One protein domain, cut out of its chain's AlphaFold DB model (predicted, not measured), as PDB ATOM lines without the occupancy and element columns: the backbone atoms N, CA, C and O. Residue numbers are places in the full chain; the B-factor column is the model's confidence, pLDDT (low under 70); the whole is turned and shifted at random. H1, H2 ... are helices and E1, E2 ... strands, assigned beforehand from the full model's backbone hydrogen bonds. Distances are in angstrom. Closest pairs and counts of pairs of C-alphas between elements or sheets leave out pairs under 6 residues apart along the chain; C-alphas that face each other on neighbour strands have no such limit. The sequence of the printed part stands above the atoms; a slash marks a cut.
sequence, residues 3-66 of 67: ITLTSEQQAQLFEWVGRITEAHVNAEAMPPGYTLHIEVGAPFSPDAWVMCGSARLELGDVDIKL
ATOM      1  N   ILE A   3     196.521 233.560 157.176       77.81
ATOM      2  CA  ILE A   3     195.921 234.029 155.924       77.81
ATOM      3  C   ILE A   3     194.432 233.718 156.007       77.81
ATOM      4  O   ILE A   3     194.059 232.567 156.234       77.81
ATOM      5  N   THR A   4     193.593 234.739 155.849       84.88
ATOM      6  CA  THR A   4     192.139 234.567 155.832       84.88
ATOM      7  C   THR A   4     191.632 234.961 154.458       84.88
ATOM      8  O   THR A   4     191.898 236.066 154.000       84.88
ATOM      9  N   LEU A   5     190.914 234.051 153.802       84.25
ATOM     10  CA  LEU A   5     190.198 234.358 152.570       84.25
ATOM     11  C   LEU A   5     188.761 234.738 152.909       84.25
ATOM     12  O   LEU A   5     188.161 234.162 153.823       84.25
ATOM     13  N   THR A   6     188.197 235.680 152.159       89.12
ATOM     14  CA  THR A   6     186.756 235.937 152.223       89.12
ATOM     15  C   THR A   6     185.976 234.717 151.727       89.12
ATOM     16  O   THR A   6     186.504 233.868 151.004       89.12
ATOM     17  N   SER A   7     184.690 234.623 152.075       88.94
ATOM     18  CA  SER A   7     183.835 233.534 151.584       88.94
ATOM     19  C   SER A   7     183.737 233.504 150.054       88.94
ATOM     20  O   SER A   7     183.642 232.427 149.473       88.94
ATOM     21  N   GLU A   8     183.802 234.668 149.401       88.44
ATOM     22  CA  GLU A   8     183.819 234.777 147.941       88.44
ATOM     23  C   GLU A   8     185.116 234.210 147.351       88.44
ATOM     24  O   GLU A   8     185.067 233.346 146.478       88.44
ATOM     25  N   GLN A   9     186.275 234.612 147.877       87.12
ATOM     26  CA  GLN A   9     187.576 234.097 147.434       87.12
ATOM     27  C   GLN A   9     187.722 232.602 147.693       87.12
ATOM     28  O   GLN A   9     188.296 231.876 146.884       87.12
ATOM     29  N   GLN A  10     187.180 232.118 148.807       88.75
ATOM     30  CA  GLN A  10     187.163 230.699 149.112       88.75
ATOM     31  C   GLN A  10     186.313 229.921 148.097       88.75
ATOM     32  O   GLN A  10     186.739 228.866 147.629       88.75
ATOM     33  N   ALA A  11     185.140 230.444 147.722       87.44
ATOM     34  CA  ALA A  11     184.300 229.840 146.692       87.44
ATOM     35  C   ALA A  11     184.996 229.836 145.321       87.44
ATOM     36  O   ALA A  11     185.008 228.800 144.659       87.44
ATOM     37  N   GLN A  12     185.635 230.946 144.936       86.75
ATOM     38  CA  GLN A  12     186.411 231.043 143.693       86.75
ATOM     39  C   GLN A  12     187.583 230.056 143.676       86.75
ATOM     40  O   GLN A  12     187.746 229.308 142.714       86.75
ATOM     41  N   LEU A  13     188.351 229.981 144.767       85.44
ATOM     42  CA  LEU A  13     189.443 229.022 144.910       85.44
ATOM     43  C   LEU A  13     188.933 227.587 144.747       85.44
ATOM     44  O   LEU A  13     189.514 226.817 143.987       85.44
ATOM     45  N   PHE A  14     187.837 227.221 145.415       85.00
ATOM     46  CA  PHE A  14     187.265 225.883 145.278       85.00
ATOM     47  C   PHE A  14     186.739 225.601 143.873       85.00
ATOM     48  O   PHE A  14     186.903 224.483 143.388       85.00
ATOM     49  N   GLU A  15     186.157 226.588 143.196       86.75
ATOM     50  CA  GLU A  15     185.755 226.451 141.799       86.75
ATOM     51  C   GLU A  15     186.967 226.189 140.894       86.75
ATOM     52  O   GLU A  15     186.935 225.286 140.058       86.75
ATOM     53  N   TRP A  16     188.057 226.939 141.069       85.31
ATOM     54  CA  TRP A  16     189.275 226.782 140.273       85.31
ATOM     55  C   TRP A  16     189.962 225.444 140.523       85.31
ATOM     56  O   TRP A  16     190.380 224.782 139.573       85.31
ATOM     57  N   VAL A  17     190.040 225.024 141.784       80.06
ATOM     58  CA  VAL A  17     190.632 223.743 142.174       80.06
ATOM     59  C   VAL A  17     189.750 222.572 141.749       80.06
ATOM     60  O   VAL A  17     190.266 221.552 141.309       80.06
ATOM     61  N   GLY A  18     188.424 222.720 141.788       77.62
ATOM     62  CA  GLY A  18     187.482 221.691 141.344       77.62
ATOM     63  C   GLY A  18     187.591 221.344 139.854       77.62
ATOM     64  O   GLY A  18     187.151 220.276 139.437       77.62
ATOM     65  N   ARG A  19     188.210 222.214 139.043       74.06
ATOM     66  CA  ARG A  19     188.508 221.955 137.623       74.06
ATOM     67  C   ARG A  19     189.746 221.075 137.420       74.06
ATOM     68  O   ARG A  19     189.986 220.614 136.304       74.06
ATOM     69  N   ILE A  20     190.535 220.844 138.467       75.25
ATOM     70  CA  ILE A  20     191.719 219.991 138.418       75.25
ATOM     71  C   ILE A  20     191.259 218.539 138.494       75.25
ATOM     72  O   ILE A  20     190.736 218.079 139.506       75.25
ATOM     73  N   THR A  21     191.469 217.805 137.408       72.19
ATOM     74  CA  THR A  21     191.161 216.376 137.342       72.19
ATOM     75  C   THR A  21     192.383 215.537 137.703       72.19
ATOM     76  O   THR A  21     193.523 215.988 137.594       72.19
ATOM     77  N   GLU A  22     192.159 214.273 138.064       67.38
ATOM     78  CA  GLU A  22     193.228 213.288 138.275       67.38
ATOM     79  C   GLU A  22     194.137 213.158 137.037       67.38
ATOM     80  O   GLU A  22     195.354 213.056 137.157       67.38
ATOM     81  N   ALA A  23     193.571 213.284 135.832       67.31
ATOM     82  CA  ALA A  23     194.336 213.337 134.588       67.31
ATOM     83  C   ALA A  23     195.249 214.574 134.498       67.31
ATOM     84  O   ALA A  23     196.345 214.474 133.961       67.31
ATOM     85  N   HIS A  24     194.828 215.721 135.039       69.69
ATOM     86  CA  HIS A  24     195.628 216.950 135.067       69.69
ATOM     87  C   HIS A  24     196.817 216.829 136.032       69.69
ATOM     88  O   HIS A  24     197.909 217.299 135.727       69.69
ATOM     89  N   VAL A  25     196.615 216.157 137.170       65.19
ATOM     90  CA  VAL A  25     197.670 215.849 138.150       65.19
ATOM     91  C   VAL A  25     198.674 214.844 137.575       65.19
ATOM     92  O   VAL A  25     199.879 215.019 137.723       65.19
ATOM     93  N   ASN A  26     198.181 213.822 136.871       63.59
ATOM     94  CA  ASN A  26     199.003 212.756 136.292       63.59
ATOM     95  C   ASN A  26     199.685 213.138 134.967       63.59
ATOM     96  O   ASN A  26     200.529 212.391 134.485       63.59
ATOM     97  N   ALA A  27     199.348 214.288 134.377       69.56
ATOM     98  CA  ALA A  27     199.942 214.781 133.132       69.56
ATOM     99  C   ALA A  27     201.342 215.410 133.310       69.56
ATOM    100  O   ALA A  27     201.826 216.060 132.387       69.56
ATOM    101  N   GLU A  28     201.966 215.279 134.488       65.06
ATOM    102  CA  GLU A  28     203.220 215.961 134.865       65.06
ATOM    103  C   GLU A  28     203.163 217.496 134.706       65.06
ATOM    104  O   GLU A  28     204.191 218.176 134.655       65.06
ATOM    105  N   ALA A  29     201.954 218.070 134.656       63.31
ATOM    106  CA  ALA A  29     201.763 219.512 134.674       63.31
ATOM    107  C   ALA A  29     202.305 220.062 136.001       63.31
ATOM    108  O   ALA A  29     201.937 219.583 137.070       63.31
ATOM    109  N   MET A  30     203.198 221.051 135.937       58.75
ATOM    110  CA  MET A  30     203.807 221.682 137.111       58.75
ATOM    111  C   MET A  30     203.118 223.025 137.412       58.75
ATOM    112  O   MET A  30     203.159 223.902 136.546       58.75
ATOM    113  N   PRO A  31     202.555 223.230 138.623       62.69
ATOM    114  CA  PRO A  31     202.468 222.284 139.741       62.69
ATOM    115  C   PRO A  31     201.377 221.213 139.527       62.69
ATOM    116  O   PRO A  31     200.311 221.532 138.991       62.69
ATOM    117  N   PRO A  32     201.590 219.963 139.986       59.75
ATOM    118  CA  PRO A  32     200.540 218.955 139.978       59.75
ATOM    119  C   PRO A  32     199.475 219.373 140.993       59.75
ATOM    120  O   PRO A  32     199.691 219.324 142.203       59.75
ATOM    121  N   GLY A  33     198.335 219.847 140.497       74.19
ATOM    122  CA  GLY A  33     197.292 220.425 141.338       74.19
ATOM    123  C   GLY A  33     197.290 221.949 141.300       74.19
ATOM    124  O   GLY A  33     197.223 222.545 140.221       74.19
ATOM    125  N   TYR A  34     197.292 222.573 142.480       79.81
ATOM    126  CA  TYR A  34     197.278 224.026 142.606       79.81
ATOM    127  C   TYR A  34     198.262 224.542 143.653       79.81
ATOM    128  O   TYR A  34     198.556 223.864 144.637       79.81
ATOM    129  N   THR A  35     198.707 225.781 143.463       86.50
ATOM    130  CA  THR A  35     199.533 226.522 144.418       86.50
ATOM    131  C   THR A  35     198.868 227.853 144.714       86.50
ATOM    132  O   THR A  35     198.652 228.637 143.795       86.50
ATOM    133  N   LEU A  36     198.586 228.128 145.987       86.88
ATOM    134  CA  LEU A  36     198.269 229.476 146.455       86.88
ATOM    135  C   LEU A  36     199.580 230.205 146.768       86.88
ATOM    136  O   LEU A  36     200.377 229.720 147.572       86.88
ATOM    137  N   HIS A  37     199.786 231.360 146.148       87.69
ATOM    138  CA  HIS A  37     200.931 232.222 146.382       87.69
ATOM    139  C   HIS A  37     200.468 233.562 146.937       87.69
ATOM    140  O   HIS A  37     199.541 234.174 146.412       87.69
ATOM    141  N   ILE A  38     201.124 233.996 148.009       86.38
ATOM    142  CA  ILE A  38     200.896 235.286 148.650       86.38
ATOM    143  C   ILE A  38     202.265 235.868 148.967       86.38
ATOM    144  O   ILE A  38     203.035 235.271 149.725       86.38
ATOM    145  N   GLU A  39     202.551 237.031 148.401       85.69
ATOM    146  CA  GLU A  39     203.800 237.750 148.602       85.69
ATOM    147  C   GLU A  39     203.527 239.101 149.261       85.69
ATOM    148  O   GLU A  39     202.743 239.916 148.777       85.69
ATOM    149  N   VAL A  40     204.197 239.342 150.390       78.56
ATOM    150  CA  VAL A  40     204.103 240.593 151.148       78.56
ATOM    151  C   VAL A  40     205.469 241.260 151.139       78.56
ATOM    152  O   VAL A  40     206.384 240.806 151.821       78.56
ATOM    153  N   GLY A  41     205.605 242.356 150.391       74.19
ATOM    154  CA  GLY A  41     206.790 243.218 150.470       74.19
ATOM    155  C   GLY A  41     207.908 242.954 149.455       74.19
ATOM    156  O   GLY A  41     209.056 243.301 149.730       74.19
ATOM    157  N   ALA A  42     207.604 242.414 148.275       58.84
ATOM    158  CA  ALA A  42     208.517 242.490 147.132       58.84
ATOM    159  C   ALA A  42     208.720 243.943 146.652       58.84
ATOM    160  O   ALA A  42     207.861 244.796 146.897       58.84
ATOM    161  N   PRO A  43     209.797 244.249 145.899       62.59
ATOM    162  CA  PRO A  43     210.035 245.581 145.327       62.59
ATOM    163  C   PRO A  43     208.924 246.114 144.394       62.59
ATOM    164  O   PRO A  43     209.025 247.251 143.940       62.59
ATOM    165  N   PHE A  44     207.874 245.330 144.110       64.56
ATOM    166  CA  PHE A  44     206.886 245.588 143.057       64.56
ATOM    167  C   PHE A  44     205.412 245.543 143.492       64.56
ATOM    168  O   PHE A  44     204.565 245.432 142.615       64.56
ATOM    169  N   SER A  45     205.100 245.724 144.786       74.94
ATOM    170  CA  SER A  45     203.750 245.614 145.394       74.94
ATOM    171  C   SER A  45     203.440 244.209 145.930       74.94
ATOM    172  O   SER A  45     203.947 243.230 145.385       74.94
ATOM    173  N   PRO A  46     202.640 244.090 147.010       82.00
ATOM    174  CA  PRO A  46     202.054 242.816 147.413       82.00
ATOM    175  C   PRO A  46     201.243 242.189 146.277       82.00
ATOM    176  O   PRO A  46     200.643 242.914 145.480       82.00
ATOM    177  N   ASP A  47     201.219 240.860 146.239       87.75
ATOM    178  CA  ASP A  47     200.574 240.079 145.183       87.75
ATOM    179  C   ASP A  47     199.976 238.780 145.749       87.75
ATOM    180  O   ASP A  47     200.527 238.182 146.683       87.75
ATOM    181  N   ALA A  48     198.837 238.351 145.200       89.75
ATOM    182  CA  ALA A  48     198.127 237.146 145.612       89.75
ATOM    183  C   ALA A  48     197.450 236.455 144.422       89.75
ATOM    184  O   ALA A  48     196.511 236.973 143.814       89.75
ATOM    185  N   TRP A  49     197.879 235.229 144.131       90.62
ATOM    186  CA  TRP A  49     197.385 234.454 142.994       90.62
ATOM    187  C   TRP A  49     197.385 232.956 143.272       90.62
ATOM    188  O   TRP A  49     198.041 232.447 144.182       90.62
ATOM    189  N   VAL A  50     196.648 232.231 142.438       88.19
ATOM    190  CA  VAL A  50     196.607 230.773 142.410       88.19
ATOM    191  C   VAL A  50     197.126 230.289 141.070       88.19
ATOM    192  O   VAL A  50     196.683 230.745 140.018       88.19
ATOM    193  N   MET A  51     198.051 229.338 141.102       86.88
ATOM    194  CA  MET A  51     198.394 228.543 139.929       86.88
ATOM    195  C   MET A  51     197.565 227.268 139.942       86.88
ATOM    196  O   MET A  51     197.637 226.537 140.920       86.88
ATOM    197  N   CYS A  52     196.832 226.985 138.866       80.88
ATOM    198  CA  CYS A  52     196.161 225.705 138.620       80.88
ATOM    199  C   CYS A  52     196.675 225.145 137.289       80.88
ATOM    200  O   CYS A  52     196.340 225.675 136.224       80.88
ATOM    201  N   GLY A  53     197.516 224.106 137.329       78.31
ATOM    202  CA  GLY A  53     198.264 223.675 136.143       78.31
ATOM    203  C   GLY A  53     199.111 224.824 135.578       78.31
ATOM    204  O   GLY A  53     199.908 225.416 136.298       78.31
ATOM    205  N   SER A  54     198.919 225.187 134.305       75.62
ATOM    206  CA  SER A  54     199.636 226.305 133.662       75.62
ATOM    207  C   SER A  54     198.943 227.670 133.788       75.62
ATOM    208  O   SER A  54     199.442 228.653 133.242       75.62
ATOM    209  N   ALA A  55     197.775 227.746 134.432       80.38
ATOM    210  CA  ALA A  55     197.004 228.980 134.538       80.38
ATOM    211  C   ALA A  55     197.334 229.732 135.830       80.38
ATOM    212  O   ALA A  55     197.219 229.157 136.911       80.38
ATOM    213  N   ARG A  56     197.668 231.022 135.706       87.62
ATOM    214  CA  ARG A  56     197.755 231.975 136.821       87.62
ATOM    215  C   ARG A  56     196.429 232.722 136.957       87.62
ATOM    216  O   ARG A  56     195.970 233.324 135.988       87.62
ATOM    217  N   LEU A  57     195.827 232.666 138.141       87.94
ATOM    218  CA  LEU A  57     194.526 233.252 138.457       87.94
ATOM    219  C   LEU A  57     194.685 234.226 139.626       87.94
ATOM    220  O   LEU A  57     195.123 233.833 140.704       87.94
ATOM    221  N   GLU A  58     194.350 235.494 139.403       91.31
ATOM    222  CA  GLU A  58     194.485 236.554 140.408       91.31
ATOM    223  C   GLU A  58     193.412 236.407 141.495       91.31
ATOM    224  O   GLU A  58     192.225 236.292 141.185       91.31
ATOM    225  N   LEU A  59     193.826 236.409 142.767       86.06
ATOM    226  CA  LEU A  59     192.917 236.259 143.912       86.06
ATOM    227  C   LEU A  59     192.274 237.587 144.345       86.06
ATOM    228  O   LEU A  59     191.349 237.597 145.165       86.06
ATOM    229  N   GLY A  60     192.799 238.697 143.822       84.25
ATOM    230  CA  GLY A  60     192.473 240.048 144.263       84.25
ATOM    231  C   GLY A  60     193.087 240.377 145.626       84.25
ATOM    232  O   GLY A  60     194.105 239.811 146.022       84.25
ATOM    233  N   ASP A  61     192.457 241.302 146.344       81.81
ATOM    234  CA  ASP A  61     192.952 241.791 147.632       81.81
ATOM    235  C   ASP A  61     192.800 240.727 148.733       81.81
ATOM    236  O   ASP A  61     191.709 240.203 148.958       81.81
ATOM    237  N   VAL A  62     193.884 240.411 149.448       80.50
ATOM    238  CA  VAL A  62     193.892 239.415 150.534       80.50
ATOM    239  C   VAL A  62     194.275 240.065 151.858       80.50
ATOM    240  O   VAL A  62     195.297 240.743 151.959       80.50
ATOM    241  N   ASP A  63     193.497 239.785 152.903       81.50
ATOM    242  CA  ASP A  63     193.792 240.237 154.260       81.50
ATOM    243  C   ASP A  63     194.764 239.283 154.971       81.50
ATOM    244  O   ASP A  63     194.496 238.094 155.181       81.50
ATOM    245  N   ILE A  64     195.908 239.825 155.399       78.44
ATOM    246  CA  ILE A  64     196.963 239.067 156.081       78.44
ATOM    247  C   ILE A  64     197.114 239.580 157.504       78.44
ATOM    248  O   ILE A  64     197.471 240.734 157.741       78.44
ATOM    249  N   LYS A  65     196.897 238.692 158.479       79.88
ATOM    250  CA  LYS A  65     197.078 239.016 159.893       79.88
ATOM    251  C   LYS A  65     198.441 238.526 160.381       79.88
ATOM    252  O   LYS A  65     198.682 237.319 160.527       79.88
ATOM    253  N   LEU A  66     199.327 239.485 160.647       74.12
ATOM    254  CA  LEU A  66     200.597 239.264 161.336       74.12
ATOM    255  C   LEU A  66     200.351 239.352 162.849       74.12
ATOM    256  O   LEU A  66     199.695 240.275 163.326       74.12
TER     257      LEU A  66
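Overview. This is residues 3 to 66 of the 67 residues of an uncharacterized protein of Comamonadaceae bacterium CG_4_9_14_0_8_um_filter_57_21 (UniProt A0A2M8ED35). A small antiparallel sheet, E1, E2 and E3, has one helix, H1, over one of its faces, running along the strands, and no named element on the other face. The short helix H2 lies beyond one end of this loose two-layer pair; E4 lies toward the other end, where it pairs with residues 3 to 4. The printed part has 64 residues, with two named helices and then four named strands in the order H1 H2 E1 E2 E3 E4, and its class is mixed, helices and strands. It is only just compact, close to loose, with a radius of gyration of the C-alphas of 12.9 A and spans of 37 by 28 by 17 A.

Arrangement. H1, residues 7 to 18, is on the sheet of E1, residues 34 to 39, E2, residues 47 to 52, and E3, residues 55 to 58, at a height over the sheet of 10.9 A. It lies over E2 and only just over E1, on which 3 of its C-alphas fall. On the local plane it runs along the strands, at 4 degrees to E2; their closest C-alphas, those of Val 17 and Cys 52, are 6.9 A apart. H2, residues 22 to 26, is not on the sheet. In both helices every O i to N i+4 pair is within hydrogen-bond range. The sheet is a meander, each strand the antiparallel neighbour of the one before. In the hairpin of E1 and E2, at 170 degrees, N 37 and O 49 are 2.8 A apart, within hydrogen-bond range; in that of E2 and E3, at 148 degrees, so are N 50 and O 57, at 2.8 A. E4, residues 63 to 65, pairs with no named strand.

Along the chain. H1 begins at C-alpha 7, (183.835, 233.534, 151.584), and is 16.1 A long. E1 measures 16.3 A and E2 16.4 A. E4 ends at C-alpha 65, (197.078, 239.016, 159.893).

Size, cuts and confidence. The farthest C-alphas, those of Ala 23 and Leu 66, are 37.8 A apart. The printed part has no cut and no long link. Its mean pLDDT is 78.9; residues 22 to 32 and 42 to 44 are under 70.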